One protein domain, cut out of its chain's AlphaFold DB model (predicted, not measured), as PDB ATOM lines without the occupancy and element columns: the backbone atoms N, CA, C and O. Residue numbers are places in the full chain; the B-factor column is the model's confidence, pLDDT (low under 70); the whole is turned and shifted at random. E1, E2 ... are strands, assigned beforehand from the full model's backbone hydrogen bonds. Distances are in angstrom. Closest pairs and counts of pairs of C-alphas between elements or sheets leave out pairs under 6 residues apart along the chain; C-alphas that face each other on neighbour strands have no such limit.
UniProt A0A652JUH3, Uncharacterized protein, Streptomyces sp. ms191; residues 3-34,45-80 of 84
ATOM      1  N   ASP A   3      16.655  26.306  30.353       94.88
ATOM      2  CA  ASP A   3      17.580  25.674  31.284       94.88
ATOM      3  C   ASP A   3      17.270  24.181  31.402       94.88
ATOM      4  O   ASP A   3      16.112  23.796  31.593       94.88
ATOM      5  N   THR A   4      18.301  23.356  31.279       95.69
ATOM      6  CA  THR A   4      18.245  21.909  31.519       95.69
ATOM      7  C   THR A   4      19.187  21.477  32.638       95.69
ATOM      8  O   THR A   4      19.193  20.303  33.010       95.69
ATOM      9  N   GLY A   5      19.931  22.413  33.229       95.75
ATOM     10  CA  GLY A   5      20.767  22.162  34.387       95.75
ATOM     11  C   GLY A   5      22.062  22.958  34.373       95.75
ATOM     12  O   GLY A   5      22.404  23.683  33.440       95.75
ATOM     13  N   HIS A   6      22.815  22.794  35.449       96.50
ATOM     14  CA  HIS A   6      24.148  23.346  35.583       96.50
ATOM     15  C   HIS A   6      25.013  22.422  36.436       96.50
ATOM     16  O   HIS A   6      24.509  21.578  37.178       96.50
ATOM     17  N   TRP A   7      26.324  22.592  36.320       97.00
ATOM     18  CA  TRP A   7      27.307  21.875  37.118       97.00
ATOM     19  C   TRP A   7      28.489  22.784  37.456       97.00
ATOM     20  O   TRP A   7      28.792  23.730  36.725       97.00
ATOM     21  N   GLN A   8      29.166  22.488  38.562       97.19
ATOM     22  CA  GLN A   8      30.360  23.195  38.997       97.19
ATOM     23  C   GLN A   8      31.320  22.252  39.731       97.19
ATOM     24  O   GLN A   8      30.887  21.305  40.389       97.19
ATOM     25  N   THR A   9      32.621  22.545  39.673       96.69
ATOM     26  CA  THR A   9      33.657  21.776  40.393       96.69
ATOM     27  C   THR A   9      33.454  21.795  41.910       96.69
ATOM     28  O   THR A   9      33.714  20.810  42.600       96.69
ATOM     29  N   ARG A  10      33.028  22.937  42.453       96.31
ATOM     30  CA  ARG A  10      32.828  23.144  43.891       96.31
ATOM     31  C   ARG A  10      31.441  22.662  44.343       96.31
ATOM     32  O   ARG A  10      30.517  22.667  43.539       96.31
ATOM     33  N   PRO A  11      31.251  22.306  45.627       96.62
ATOM     34  CA  PRO A  11      29.938  21.937  46.154       96.62
ATOM     35  C   PRO A  11      28.851  22.967  45.830       96.62
ATOM     36  O   PRO A  11      29.089  24.173  45.902       96.62
ATOM     37  N   ALA A  12      27.640  22.494  45.528       94.50
ATOM     38  CA  ALA A  12      26.509  23.364  45.205       94.50
ATOM     39  C   ALA A  12      26.236  24.407  46.302       94.50
ATOM     40  O   ALA A  12      25.973  25.569  46.001       94.50
ATOM     41  N   ASP A  13      26.408  24.019  47.568       96.44
ATOM     42  CA  ASP A  13      26.195  24.887  48.727       96.44
ATOM     43  C   ASP A  13      27.198  26.034  48.871       96.44
ATOM     44  O   ASP A  13      26.962  26.935  49.683       96.44
ATOM     45  N   ASP A  14      28.287  26.041  48.099       97.81
ATOM     46  CA  ASP A  14      29.215  27.171  48.071       97.81
ATOM     47  C   ASP A  14      28.652  28.357  47.268       97.81
ATOM     48  O   ASP A  14      29.126  29.481  47.448       97.81
ATOM     49  N   PHE A  15      27.638  28.149  46.418       98.06
ATOM     50  CA  PHE A  15      27.144  29.166  45.490       98.06
ATOM     51  C   PHE A  15      25.642  29.417  45.616       98.06
ATOM     52  O   PHE A  15      24.834  28.540  45.912       98.06
ATOM     53  N   THR A  16      25.253  30.652  45.322       98.31
ATOM     54  CA  THR A  16      23.905  30.965  44.851       98.31
ATOM     55  C   THR A  16      23.948  31.004  43.330       98.31
ATOM     56  O   THR A  16      24.742  31.754  42.762       98.31
ATOM     57  N   VAL A  17      23.105  30.203  42.676       97.81
ATOM     58  CA  VAL A  17      23.031  30.126  41.212       97.81
ATOM     59  C   VAL A  17      21.699  30.685  40.734       97.81
ATOM     60  O   VAL A  17      20.646  30.318  41.253       97.81
ATOM     61  N   THR A  18      21.733  31.578  39.747       98.00
ATOM     62  CA  THR A  18      20.527  32.050  39.054       98.00
ATOM     63  C   THR A  18      20.648  31.819  37.560       98.00
ATOM     64  O   THR A  18      21.705  32.099  36.993       98.00
ATOM     65  N   VAL A  19      19.550  31.404  36.933       97.69
ATOM     66  CA  VAL A  19      19.454  31.209  35.484       97.69
ATOM     67  C   VAL A  19      18.318  32.064  34.942       97.69
ATOM     68  O   VAL A  19      17.207  32.028  35.477       97.69
ATOM     69  N   ARG A  20      18.596  32.888  33.928       97.00
ATOM     70  CA  ARG A  20      17.606  33.797  33.324       97.00
ATOM     71  C   ARG A  20      17.829  33.938  31.828       97.00
ATOM     72  O   ARG A  20      18.958  33.859  31.365       97.00
ATOM     73  N   GLN A  21      16.753  34.178  31.084       96.06
ATOM     74  CA  GLN A  21      16.859  34.592  29.687       96.06
ATOM     75  C   GLN A  21      16.993  36.114  29.617       96.06
ATOM     76  O   GLN A  21      16.171  36.826  30.196       96.06
ATOM     77  N   GLU A  22      18.007  36.604  28.915       95.44
ATOM     78  CA  GLU A  22      18.292  38.030  28.765       95.44
ATOM     79  C   GLU A  22      18.906  38.292  27.390       95.44
ATOM     80  O   GLU A  22      19.889  37.659  27.017       95.44
ATOM     81  N   GLY A  23      18.309  39.198  26.608       93.12
ATOM     82  CA  GLY A  23      18.875  39.622  25.321       93.12
ATOM     83  C   GLY A  23      19.119  38.494  24.310       93.12
ATOM     84  O   GLY A  23      20.023  38.608  23.493       93.12
ATOM     85  N   GLY A  24      18.361  37.395  24.377       92.00
ATOM     86  CA  GLY A  24      18.587  36.222  23.523       92.00
ATOM     87  C   GLY A  24      19.648  35.243  24.038       92.00
ATOM     88  O   GLY A  24      19.901  34.248  23.369       92.00
ATOM     89  N   PHE A  25      20.180  35.445  25.251       94.00
ATOM     90  CA  PHE A  25      21.096  34.526  25.944       94.00
ATOM     91  C   PHE A  25      20.464  33.875  27.178       94.00
ATOM     92  O   PHE A  25      19.615  34.469  27.844       94.00
ATOM     93  N   LEU A  26      20.885  32.648  27.496       96.06
ATOM     94  CA  LEU A  26      20.609  32.018  28.782       96.06
ATOM     95  C   LEU A  26      21.784  32.326  29.708       96.06
ATOM     96  O   LEU A  26      22.878  31.789  29.552       96.06
ATOM     97  N   VAL A  27      21.566  33.238  30.646       97.25
ATOM     98  CA  VAL A  27      22.600  33.751  31.540       97.25
ATOM     99  C   VAL A  27      22.591  32.947  32.830       97.25
ATOM    100  O   VAL A  27      21.649  33.028  33.623       97.25
ATOM    101  N   TYR A  28      23.676  32.211  33.053       98.12
ATOM    102  CA  TYR A  28      23.978  31.560  34.320       98.12
ATOM    103  C   TYR A  28      24.875  32.465  35.154       98.12
ATOM    104  O   TYR A  28      25.898  32.962  34.680       98.12
ATOM    105  N   ARG A  29      24.506  32.672  36.417       97.94
ATOM    106  CA  ARG A  29      25.302  33.455  37.362       97.94
ATOM    107  C   ARG A  29      25.541  32.646  38.620       97.94
ATOM    108  O   ARG A  29      24.590  32.349  39.339       97.94
ATOM    109  N   TRP A  30      26.808  32.369  38.901       98.44
ATOM    110  CA  TRP A  30      27.269  31.788  40.157       98.44
ATOM    111  C   TRP A  30      27.812  32.898  41.049       98.44
ATOM    112  O   TRP A  30      28.713  33.638  40.658       98.44
ATOM    113  N   VAL A  31      27.267  33.014  42.255       98.06
ATOM    114  CA  VAL A  31      27.754  33.940  43.282       98.06
ATOM    115  C   VAL A  31      28.267  33.122  44.451       98.06
ATOM    116  O   VAL A  31      27.496  32.392  45.073       98.06
ATOM    117  N   LEU A  32      29.561  33.239  44.746       97.69
ATOM    118  CA  LEU A  32      30.167  32.598  45.908       97.69
ATOM    119  C   LEU A  32      29.511  33.137  47.188       97.69
ATOM    120  O   LEU A  32      29.401  34.351  47.375       97.69
ATOM    121  N   ARG A  33      29.055  32.242  48.063       98.00
ATOM    122  CA  ARG A  33      28.407  32.628  49.319       98.00
ATOM    123  C   ARG A  33      29.420  33.216  50.313       98.00
ATOM    124  O   ARG A  33      30.595  32.843  50.285       98.00
ATOM    125  N   PRO A  34      28.982  34.098  51.232       96.25
ATOM    126  CA  PRO A  34      29.854  34.661  52.259       96.25
ATOM    127  C   PRO A  34      30.589  33.585  53.071       96.25
ATOM    128  O   PRO A  34      30.023  32.543  53.397       96.25
ATOM    129  N   PHE A  45      32.680  25.715  35.502       95.69
ATOM    130  CA  PHE A  45      31.281  26.099  35.617       95.69
ATOM    131  C   PHE A  45      30.619  25.772  34.284       95.69
ATOM    132  O   PHE A  45      31.118  26.172  33.232       95.69
ATOM    133  N   ALA A  46      29.517  25.035  34.320       96.19
ATOM    134  CA  ALA A  46      28.812  24.583  33.130       96.19
ATOM    135  C   ALA A  46      27.329  24.939  33.236       96.19
ATOM    136  O   ALA A  46      26.682  24.600  34.226       96.19
ATOM    137  N   GLY A  47      26.794  25.599  32.207       94.75
ATOM    138  CA  GLY A  47      25.357  25.763  31.987       94.75
ATOM    139  C   GLY A  47      24.898  24.842  30.860       94.75
ATOM    140  O   GLY A  47      25.609  24.689  29.867       94.75
ATOM    141  N   GLN A  48      23.738  24.212  31.018       93.75
ATOM    142  CA  GLN A  48      23.165  23.284  30.046       93.75
ATOM    143  C   GLN A  48      21.798  23.785  29.601       93.75
ATOM    144  O   GLN A  48      20.948  24.116  30.425       93.75
ATOM    145  N   TYR A  49      21.580  23.819  28.291       91.88
ATOM    146  CA  TYR A  49      20.332  24.285  27.708       91.88
ATOM    147  C   TYR A  49      19.765  23.279  26.708       91.88
ATOM    148  O   TYR A  49      20.480  22.419  26.190       91.88
ATOM    149  N   ASP A  50      18.464  23.380  26.442       90.06
ATOM    150  CA  ASP A  50      17.787  22.530  25.462       90.06
ATOM    151  C   ASP A  50      18.182  22.855  24.010       90.06
ATOM    152  O   ASP A  50      18.321  24.010  23.604       90.06
ATOM    153  N   HIS A  51      18.308  21.819  23.183       84.19
ATOM    154  CA  HIS A  51      18.379  21.966  21.732       84.19
ATOM    155  C   HIS A  51      17.517  20.901  21.046       84.19
ATOM    156  O   HIS A  51      17.253  19.835  21.606       84.19
ATOM    157  N   ALA A  52      17.086  21.166  19.810       85.62
ATOM    158  CA  ALA A  52      16.441  20.147  18.980       85.62
ATOM    159  C   ALA A  52      17.417  18.989  18.716       85.62
ATOM    160  O   ALA A  52      18.601  19.235  18.509       85.62
ATOM    161  N   ALA A  53      16.954  17.738  18.744       84.44
ATOM    162  CA  ALA A  53      17.820  16.585  18.497       84.44
ATOM    163  C   ALA A  53      18.458  16.640  17.094       84.44
ATOM    164  O   ALA A  53      17.822  17.074  16.136       84.44
ATOM    165  N   GLY A  54      19.694  16.146  16.979       85.25
ATOM    166  CA  GLY A  54      20.496  16.224  15.756       85.25
ATOM    167  C   GLY A  54      21.480  17.397  15.759       85.25
ATOM    168  O   GLY A  54      21.564  18.161  16.717       85.25
ATOM    169  N   GLY A  55      22.269  17.507  14.691       82.06
ATOM    170  CA  GLY A  55      23.157  18.650  14.496       82.06
ATOM    171  C   GLY A  55      22.372  19.891  14.079       82.06
ATOM    172  O   GLY A  55      21.384  19.795  13.350       82.06
ATOM    173  N   ARG A  56      22.842  21.063  14.499       85.31
ATOM    174  CA  ARG A  56      22.428  22.352  13.937       85.31
ATOM    175  C   ARG A  56      23.659  23.163  13.577       85.31
ATOM    176  O   ARG A  56      24.721  22.950  14.157       85.31
ATOM    177  N   ASP A  57      23.498  24.103  12.656       85.19
ATOM    178  CA  ASP A  57      24.514  25.126  12.444       85.19
ATOM    179  C   ASP A  57      24.613  26.001  13.708       85.19
ATOM    180  O   ASP A  57      23.633  26.627  14.125       85.19
ATOM    181  N   ALA A  58      25.777  25.961  14.355       86.50
ATOM    182  CA  ALA A  58      26.115  26.747  15.541       86.50
ATOM    183  C   ALA A  58      26.927  28.006  15.188       86.50
ATOM    184  O   ALA A  58      27.287  28.770  16.078       86.50
ATOM    185  N   GLY A  59      27.176  28.262  13.897       87.50
ATOM    186  CA  GLY A  59      27.843  29.467  13.408       87.50
ATOM    187  C   GLY A  59      27.277  30.802  13.917       87.50
ATOM    188  O   GLY A  59      28.072  31.714  14.135       87.50
ATOM    189  N   PRO A  60      25.955  30.966  14.142       87.81
ATOM    190  CA  PRO A  60      25.425  32.204  14.721       87.81
ATOM    191  C   PRO A  60      25.490  32.252  16.257       87.81
ATOM    192  O   PRO A  60      25.137  33.278  16.845       87.81
ATOM    193  N   ASP A  61      25.892  31.171  16.925       90.88
ATOM    194  CA  ASP A  61      25.938  31.138  18.379       90.88
ATOM    195  C   ASP A  61      27.188  31.825  18.901       90.88
ATOM    196  O   ASP A  61      28.302  31.586  18.437       90.88
ATOM    197  N   THR A  62      27.010  32.602  19.960       94.31
ATOM    198  CA  THR A  62      28.111  33.244  20.669       94.31
ATOM    199  C   THR A  62      28.027  32.951  22.155       94.31
ATOM    200  O   THR A  62      26.968  32.607  22.688       94.31
ATOM    201  N   TYR A  63      29.151  33.093  22.843       94.44
ATOM    202  CA  TYR A  63      29.196  33.063  24.294       94.44
ATOM    203  C   TYR A  63      30.006  34.232  24.836       94.44
ATOM    204  O   TYR A  63      30.902  34.781  24.190       94.44
ATOM    205  N   ARG A  64      29.693  34.581  26.080       96.38
ATOM    206  CA  ARG A  64      30.428  35.544  26.886       96.38
ATOM    207  C   ARG A  64      30.462  35.038  28.320       96.38
ATOM    208  O   ARG A  64      29.417  34.708  28.875       96.38
ATOM    209  N   ALA A  65      31.645  35.003  28.916       96.50
ATOM    210  CA  ALA A  65      31.829  34.680  30.320       96.50
ATOM    211  C   ALA A  65      32.632  35.788  31.002       96.50
ATOM    212  O   ALA A  65      33.724  36.158  30.569       96.50
ATOM    213  N   GLU A  66      32.064  36.318  32.077       97.00
ATOM    214  CA  GLU A  66      32.671  37.347  32.908       97.00
ATOM    215  C   GLU A  66      32.911  36.798  34.309       97.00
ATOM    216  O   GLU A  66      32.030  36.170  34.899       97.00
ATOM    217  N   ALA A  67      34.085  37.084  34.862       95.69
ATOM    218  CA  ALA A  67      34.410  36.806  36.253       95.69
ATOM    219  C   ALA A  67      34.824  38.098  36.958       95.69
ATOM    220  O   ALA A  67      35.551  38.919  36.396       95.69
ATOM    221  N   ALA A  68      34.381  38.267  38.202       95.75
ATOM    222  CA  ALA A  68      34.760  39.388  39.052       95.75
ATOM    223  C   ALA A  68      35.054  38.899  40.476       95.75
ATOM    224  O   ALA A  68      34.268  38.143  41.048       95.75
ATOM    225  N   ALA A  69      36.174  39.344  41.048       92.12
ATOM    226  CA  ALA A  69      36.583  39.028  42.415       92.12
ATOM    227  C   ALA A  69      37.369  40.203  43.016       92.12
ATOM    228  O   ALA A  69      38.458  40.538  42.548       92.12
ATOM    229  N   GLY A  70      36.816  40.849  44.049       89.75
ATOM    230  CA  GLY A  70      37.384  42.086  44.588       89.75
ATOM    231  C   GLY A  70      37.481  43.165  43.504       89.75
ATOM    232  O   GLY A  70      36.477  43.529  42.894       89.75
ATOM    233  N   THR A  71      38.693  43.653  43.241       93.69
ATOM    234  CA  THR A  71      38.987  44.598  42.149       93.69
ATOM    235  C   THR A  71      39.336  43.912  40.823       93.69
ATOM    236  O   THR A  71      39.398  44.578  39.791       93.69
ATOM    237  N   GLY A  72      39.548  42.592  40.825       95.06
ATOM    238  CA  GLY A  72      39.898  41.813  39.642       95.06
ATOM    239  C   GLY A  72      38.692  41.526  38.750       95.06
ATOM    240  O   GLY A  72      37.592  41.249  39.238       95.06
ATOM    241  N   ARG A  73      38.910  41.562  37.432       96.81
ATOM    242  CA  ARG A  73      37.932  41.168  36.409       96.81
ATOM    243  C   ARG A  73      38.604  40.350  35.314       96.81
ATOM    244  O   ARG A  73      39.746  40.623  34.960       96.81
ATOM    245  N   ALA A  74      37.868  39.399  34.757       95.50
ATOM    246  CA  ALA A  74      38.247  38.663  33.561       95.50
ATOM    247  C   ALA A  74      37.042  38.550  32.624       95.50
ATOM    248  O   ALA A  74      35.895  38.497  33.073       95.50
ATOM    249  N   LEU A  75      37.315  38.528  31.324       97.12
ATOM    250  CA  LEU A  75      36.315  38.425  30.272       97.12
ATOM    251  C   LEU A  75      36.856  37.514  29.175       97.12
ATOM    252  O   LEU A  75      37.935  37.766  28.641       97.12
ATOM    253  N   VAL A  76      36.069  36.512  28.806       97.50
ATOM    254  CA  VAL A  76      36.261  35.720  27.593       97.50
ATOM    255  C   VAL A  76      34.963  35.713  26.797       97.50
ATOM    256  O   VAL A  76      33.867  35.778  27.358       97.50
ATOM    257  N   TRP A  77      35.081  35.686  25.480       96.88
ATOM    258  CA  TRP A  77      33.955  35.618  24.565       96.88
ATOM    259  C   TRP A  77      34.400  34.940  23.274       96.88
ATOM    260  O   TRP A  77      35.595  34.894  22.975       96.88
ATOM    261  N   GLY A  78      33.441  34.416  22.527       95.56
ATOM    262  CA  GLY A  78      33.697  33.744  21.264       95.56
ATOM    263  C   GLY A  78      32.415  33.218  20.644       95.56
ATOM    264  O   GLY A  78      31.313  33.585  21.059       95.56
ATOM    265  N   ASP A  79      32.580  32.345  19.663       93.62
ATOM    266  CA  ASP A  79      31.505  31.646  18.977       93.62
ATOM    267  C   ASP A  79      31.690  30.126  19.057       93.62
ATOM    268  O   ASP A  79      32.668  29.624  19.622       93.62
ATOM    269  N   PHE A  80      30.693  29.402  18.554       87.44
ATOM    270  CA  PHE A  80      30.721  27.944  18.429       87.44
ATOM    271  C   PHE A  80      30.831  27.498  16.966       87.44
ATOM    272  O   PHE A  80      30.517  26.348  16.641       87.44
TER     273      PHE A  80
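What this domain is: This is residues 3 to 34 and 45 to 80 of the 84 residues of an uncharacterized protein of Streptomyces sp. ms191 (UniProt A0A652JUH3). Three two-stranded antiparallel ribbons form a loose group: hairpin E2-E3, with pair E1-E4 on one side and hairpin E5-E6 running near E3. A long loop, residues 50 to 61, leads from E4 to E5. The printed part has 68 residues, 43 of them in six named strands, E1 to E6 in order along the chain, with no named helix; the class is all strand, and the whole is loose, with a radius of gyration of the C-alphas of 13.8 A and spans of 41 by 24 by 21 A.

How they stand to each other: Start at the hairpin of E2, residues 15 to 22, and E3, residues 25 to 32: N 18 and O 29 are 3.0 A apart, within hydrogen-bond range. Between antiparallel E1, residues 3 to 8, and E4, residues 45 to 49, find N 7 and O 46, 2.9 A. The closest C-alphas of E3 and E4, Tyr 28 and Gly 47, are 6.4 A apart. In the hairpin of E5, residues 62 to 69, and E6, residues 72 to 79, N 65 and O 76 are 2.8 A apart. E3 and E5 are near each other.

Where its parts are: Find C-alpha 3 at (17.580, 25.674, 31.284), beginning E1, 15.1 A long; E6, 24.5 A, ends at C-alpha 79, (31.505, 31.646, 18.977). E2 to E5 measure 20.9 A, 22.0 A, 13.6 A and 24.0 A.

The domain as a whole: Residues 35 to 44 are cut out; C-alphas 34 and 45 are 18.8 A apart. No printed residue is under 70.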